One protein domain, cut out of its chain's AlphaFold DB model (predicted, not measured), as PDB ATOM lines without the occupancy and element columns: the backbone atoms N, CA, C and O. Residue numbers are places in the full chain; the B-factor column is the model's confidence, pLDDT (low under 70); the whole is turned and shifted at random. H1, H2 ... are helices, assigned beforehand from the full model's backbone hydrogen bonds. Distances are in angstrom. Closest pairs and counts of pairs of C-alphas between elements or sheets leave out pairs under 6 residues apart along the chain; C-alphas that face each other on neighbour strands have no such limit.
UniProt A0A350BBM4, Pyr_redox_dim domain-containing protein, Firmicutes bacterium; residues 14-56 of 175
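What this domain is: This is residues 14 to 56 of the 175 residues of the protein "Pyr_redox_dim domain-containing protein" of Firmicutes bacterium (UniProt A0A350BBM4). With little regular structure, this is a flat piece in which one longer helix, H2, stands along one side of a wide open loop, residues 14 to 33, with the short helix H1 between them. The printed part has 43 residues, with two named helices in the order H1, H2 and no named strand; its class is all helix, though only 17 residues are in named elements. It is compact, with a radius of gyration of the C-alphas of 9.9 A and spans of 25 by 23 by 12 A.

Where its parts are: H2, residues 43 to 55, is 18.5 A long, from C-alpha 43 at (7.401, -20.311, 36.298) to C-alpha 55 at (-3.164, -6.117, 41.590). H1, residues 34 to 37, is 5.4 A long and begins at C-alpha 34 at (0.433, -21.574, 36.548).

How they stand to each other: H2 and H1 touch; their closest C-alphas, of Ala 46 and Gly 34, are 3.7 A apart. Their link is tight. In H2, 8 of 9 O i to N i+4 pairs are within hydrogen-bond range; H1 is too short for such a pair.

The domain as a whole: The C-alphas farthest apart, of Asp 23 and Thr 55, are 25.9 A apart. The printed part has no cut. Residues 14 to 19 have pLDDT under 70.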
ATOM      1  N   LEU A  14      -5.752 -19.695  46.645       54.34
ATOM      2  CA  LEU A  14      -4.844 -20.106  45.574       54.34
ATOM      3  C   LEU A  14      -4.530 -21.595  45.713       54.34
ATOM      4  O   LEU A  14      -3.806 -22.008  46.617       54.34
ATOM      5  N   ILE A  15      -5.054 -22.409  44.798       56.81
ATOM      6  CA  ILE A  15      -4.728 -23.835  44.731       56.81
ATOM      7  C   ILE A  15      -3.787 -24.051  43.547       56.81
ATOM      8  O   ILE A  15      -4.182 -23.925  42.389       56.81
ATOM      9  N   ALA A  16      -2.535 -24.410  43.831       55.03
ATOM     10  CA  ALA A  16      -1.606 -24.886  42.814       55.03
ATOM     11  C   ALA A  16      -1.996 -26.319  42.409       55.03
ATOM     12  O   ALA A  16      -1.606 -27.293  43.054       55.03
ATOM     13  N   ILE A  17      -2.814 -26.465  41.363       52.66
ATOM     14  CA  ILE A  17      -3.301 -27.780  40.918       52.66
ATOM     15  C   ILE A  17      -2.289 -28.431  39.959       52.66
ATOM     16  O   ILE A  17      -2.448 -28.397  38.745       52.66
ATOM     17  N   GLY A  18      -1.260 -29.076  40.512       52.94
ATOM     18  CA  GLY A  18      -0.390 -30.006  39.776       52.94
ATOM     19  C   GLY A  18       0.571 -29.383  38.746       52.94
ATOM     20  O   GLY A  18       0.612 -28.180  38.536       52.94
ATOM     21  N   ARG A  19       1.384 -30.243  38.114       63.75
ATOM     22  CA  ARG A  19       2.387 -29.890  37.077       63.75
ATOM     23  C   ARG A  19       1.849 -30.015  35.643       63.75
ATOM     24  O   ARG A  19       2.603 -30.270  34.705       63.75
ATOM     25  N   ARG A  20       0.524 -30.036  35.481       71.12
ATOM     26  CA  ARG A  20      -0.143 -30.273  34.194       71.12
ATOM     27  C   ARG A  20      -1.412 -29.431  34.107       71.12
ATOM     28  O   ARG A  20      -2.052 -29.234  35.141       71.12
ATOM     29  N   PRO A  21      -1.817 -29.030  32.890       78.69
ATOM     30  CA  PRO A  21      -3.138 -28.465  32.660       78.69
ATOM     31  C   PRO A  21      -4.220 -29.370  33.246       78.69
ATOM     32  O   PRO A  21      -4.148 -30.596  33.122       78.69
ATOM     33  N   SER A  22      -5.203 -28.764  33.906       77.31
ATOM     34  CA  SER A  22      -6.308 -29.487  34.527       77.31
ATOM     35  C   SER A  22      -7.632 -29.000  33.960       77.31
ATOM     36  O   SER A  22      -7.963 -27.823  34.100       77.31
ATOM     37  N   ASP A  23      -8.431 -29.920  33.425       79.56
ATOM     38  CA  ASP A  23      -9.804 -29.649  32.974       79.56
ATOM     39  C   ASP A  23     -10.824 -29.691  34.126       79.56
ATOM     40  O   ASP A  23     -12.029 -29.593  33.909       79.56
ATOM     41  N   ALA A  24     -10.364 -29.836  35.377       77.62
ATOM     42  CA  ALA A  24     -11.247 -29.917  36.535       77.62
ATOM     43  C   ALA A  24     -12.102 -28.649  36.678       77.62
ATOM     44  O   ALA A  24     -11.592 -27.531  36.583       77.62
ATOM     45  N   VAL A  25     -13.395 -28.812  36.950       77.50
ATOM     46  CA  VAL A  25     -14.286 -27.683  37.240       77.50
ATOM     47  C   VAL A  25     -13.834 -27.029  38.548       77.50
ATOM     48  O   VAL A  25     -13.723 -27.706  39.570       77.50
ATOM     49  N   VAL A  26     -13.547 -25.725  38.513       79.38
ATOM     50  CA  VAL A  26     -13.194 -24.957  39.715       79.38
ATOM     51  C   VAL A  26     -14.460 -24.464  40.420       79.38
ATOM     52  O   VAL A  26     -15.335 -23.909  39.750       79.38
ATOM     53  N   PRO A  27     -14.583 -24.658  41.747       80.50
ATOM     54  CA  PRO A  27     -15.676 -24.088  42.526       80.50
ATOM     55  C   PRO A  27     -15.706 -22.551  42.455       80.50
ATOM     56  O   PRO A  27     -14.671 -21.928  42.198       80.50
ATOM     57  N   PRO A  28     -16.859 -21.917  42.742       79.81
ATOM     58  CA  PRO A  28     -16.932 -20.467  42.903       79.81
ATOM     59  C   PRO A  28     -15.892 -19.959  43.914       79.81
ATOM     60  O   PRO A  28     -15.733 -20.545  44.983       79.81
ATOM     61  N   GLY A  29     -15.187 -18.878  43.572       77.56
ATOM     62  CA  GLY A  29     -14.136 -18.291  44.417       77.56
ATOM     63  C   GLY A  29     -12.743 -18.921  44.272       77.56
ATOM     64  O   GLY A  29     -11.811 -18.477  44.939       77.56
ATOM     65  N   VAL A  30     -12.566 -19.917  43.394       79.25
ATOM     66  CA  VAL A  30     -11.261 -20.541  43.118       79.25
ATOM     67  C   VAL A  30     -10.753 -20.135  41.736       79.25
ATOM     68  O   VAL A  30     -11.451 -20.292  40.734       79.25
ATOM     69  N   ILE A  31      -9.507 -19.663  41.671       79.88
ATOM     70  CA  ILE A  31      -8.832 -19.268  40.428       79.88
ATOM     71  C   ILE A  31      -7.664 -20.225  40.168       79.88
ATOM     72  O   ILE A  31      -6.868 -20.504  41.067       79.88
ATOM     73  N   LYS A  32      -7.547 -20.726  38.932       83.00
ATOM     74  CA  LYS A  32      -6.376 -21.500  38.494       83.00
ATOM     75  C   LYS A  32      -5.281 -20.552  38.022       83.00
ATOM     76  O   LYS A  32      -5.549 -19.663  37.222       83.00
ATOM     77  N   ILE A  33      -4.048 -20.811  38.442       86.75
ATOM     78  CA  ILE A  33      -2.845 -20.157  37.917       86.75
ATOM     79  C   ILE A  33      -1.762 -21.193  37.609       86.75
ATOM     80  O   ILE A  33      -1.864 -22.360  37.999       86.75
ATOM     81  N   GLY A  34      -0.712 -20.761  36.924       87.50
ATOM     82  CA  GLY A  34       0.433 -21.574  36.548       87.50
ATOM     83  C   GLY A  34       0.055 -22.712  35.615       87.50
ATOM     84  O   GLY A  34      -0.769 -22.547  34.712       87.50
ATOM     85  N   ASP A  35       0.661 -23.875  35.841       89.81
ATOM     86  CA  ASP A  35       0.493 -25.052  34.986       89.81
ATOM     87  C   ASP A  35      -0.957 -25.544  34.935       89.81
ATOM     88  O   ASP A  35      -1.422 -26.004  33.890       89.81
ATOM     89  N   ALA A  36      -1.699 -25.390  36.036       85.75
ATOM     90  CA  ALA A  36      -3.121 -25.715  36.109       85.75
ATOM     91  C   ALA A  36      -3.964 -24.871  35.140       85.75
ATOM     92  O   ALA A  36      -5.017 -25.325  34.691       85.75
ATOM     93  N   ASN A  37      -3.494 -23.660  34.819       85.75
ATOM     94  CA  ASN A  37      -4.131 -22.698  33.921       85.75
ATOM     95  C   ASN A  37      -3.628 -22.812  32.469       85.75
ATOM     96  O   ASN A  37      -3.683 -21.853  31.701       85.75
ATOM     97  N   GLY A  38      -3.089 -23.971  32.083       87.44
ATOM     98  CA  GLY A  38      -2.692 -24.243  30.706       87.44
ATOM     99  C   GLY A  38      -1.338 -23.654  30.303       87.44
ATOM    100  O   GLY A  38      -0.615 -23.045  31.094       87.44
ATOM    101  N   ALA A  39      -0.986 -23.879  29.037       88.88
ATOM    102  CA  ALA A  39       0.296 -23.484  28.465       88.88
ATOM    103  C   ALA A  39       0.438 -21.945  28.324       88.88
ATOM    104  O   ALA A  39      -0.573 -21.252  28.200       88.88
ATOM    105  N   PRO A  40       1.671 -21.403  28.277       90.69
ATOM    106  CA  PRO A  40       2.943 -22.113  28.440       90.69
ATOM    107  C   PRO A  40       3.215 -22.501  29.906       90.69
ATOM    108  O   PRO A  40       2.894 -21.758  30.825       90.69
ATOM    109  N   LEU A  41       3.819 -23.669  30.135       91.56
ATOM    110  CA  LEU A  41       4.112 -24.188  31.480       91.56
ATOM    111  C   LEU A  41       5.433 -23.594  31.997       91.56
ATOM    112  O   LEU A  41       6.485 -24.226  31.921       91.56
ATOM    113  N   LEU A  42       5.394 -22.323  32.405       93.06
ATOM    114  CA  LEU A  42       6.571 -21.524  32.757       93.06
ATOM    115  C   LEU A  42       6.394 -20.832  34.113       93.06
ATOM    116  O   LEU A  42       5.353 -20.238  34.397       93.06
ATOM    117  N   ALA A  43       7.445 -20.846  34.935       93.31
ATOM    118  CA  ALA A  43       7.401 -20.311  36.298       93.31
ATOM    119  C   ALA A  43       7.089 -18.802  36.347       93.31
ATOM    120  O   ALA A  43       6.322 -18.343  37.196       93.31
ATOM    121  N   HIS A  44       7.635 -18.019  35.415       93.19
ATOM    122  CA  HIS A  44       7.373 -16.580  35.326       93.19
ATOM    123  C   HIS A  44       5.965 -16.259  34.813       93.19
ATOM    124  O   HIS A  44       5.407 -15.253  35.243       93.19
ATOM    125  N   LYS A  45       5.334 -17.132  34.006       92.62
ATOM    126  CA  LYS A  45       3.889 -17.033  33.714       92.62
ATOM    127  C   LYS A  45       3.082 -17.208  34.999       92.62
ATOM    128  O   LYS A  45       2.282 -16.341  35.324       92.62
ATOM    129  N   ALA A  46       3.330 -18.288  35.745       90.81
ATOM    130  CA  ALA A  46       2.619 -18.566  36.995       90.81
ATOM    131  C   ALA A  46       2.751 -17.406  37.997       90.81
ATOM    132  O   ALA A  46       1.781 -17.010  38.638       90.81
ATOM    133  N   SER A  47       3.951 -16.826  38.086       91.56
ATOM    134  CA  SER A  47       4.232 -15.671  38.944       91.56
ATOM    135  C   SER A  47       3.485 -14.412  38.486       91.56
ATOM    136  O   SER A  47       2.940 -13.690  39.321       91.56
ATOM    137  N   ALA A  48       3.422 -14.153  37.175       91.06
ATOM    138  CA  ALA A  48       2.667 -13.034  36.614       91.06
ATOM    139  C   ALA A  48       1.154 -13.186  36.845       91.06
ATOM    140  O   ALA A  48       0.511 -12.234  37.280       91.06
ATOM    141  N   GLU A  49       0.601 -14.386  36.641       89.81
ATOM    142  CA  GLU A  49      -0.808 -14.697  36.932       89.81
ATOM    143  C   GLU A  49      -1.129 -14.535  38.424       89.81
ATOM    144  O   GLU A  49      -2.152 -13.955  38.780       89.81
ATOM    145  N   GLY A  50      -0.232 -14.985  39.308       89.12
ATOM    146  CA  GLY A  50      -0.363 -14.758  40.747       89.12
ATOM    147  C   GLY A  50      -0.378 -13.269  41.094       89.12
ATOM    148  O   GLY A  50      -1.248 -12.819  41.833       89.12
ATOM    149  N   LYS A  51       0.538 -12.479  40.520       89.19
ATOM    150  CA  LYS A  51       0.593 -11.024  40.734       89.19
ATOM    151  C   LYS A  51      -0.682 -10.321  40.258       89.19
ATOM    152  O   LYS A  51      -1.179  -9.464  40.982       89.19
ATOM    153  N   ALA A  52      -1.213 -10.708  39.098       88.56
ATOM    154  CA  ALA A  52      -2.440 -10.153  38.523       88.56
ATOM    155  C   ALA A  52      -3.642 -10.258  39.475       88.56
ATOM    156  O   ALA A  52      -4.436  -9.325  39.571       88.56
ATOM    157  N   ILE A  53      -3.745 -11.356  40.233       86.56
ATOM    158  CA  ILE A  53      -4.812 -11.549  41.229       86.56
ATOM    159  C   ILE A  53      -4.734 -10.494  42.337       86.56
ATOM    160  O   ILE A  53      -5.759  -9.938  42.722       86.56
ATOM    161  N   PHE A  54      -3.532 -10.183  42.825       83.00
ATOM    162  CA  PHE A  54      -3.346  -9.197  43.894       83.00
ATOM    163  C   PHE A  54      -3.462  -7.751  43.408       83.00
ATOM    164  O   PHE A  54      -3.863  -6.879  44.176       83.00
ATOM    165  N   THR A  55      -3.090  -7.472  42.157       86.81
ATOM    166  CA  THR A  55      -3.164  -6.117  41.590       86.81
ATOM    167  C   THR A  55      -4.511  -5.805  40.947       86.81
ATOM    168  O   THR A  55      -4.805  -4.635  40.713       86.81
ATOM    169  N   GLY A  56      -5.314  -6.823  40.627       82.62
ATOM    170  CA  GLY A  56      -6.522  -6.686  39.808       82.62
ATOM    171  C   GLY A  56      -6.237  -6.380  38.332       82.62
ATOM    172  O   GLY A  56      -7.160  -6.056  37.588       82.62
TER     173      GLY A  56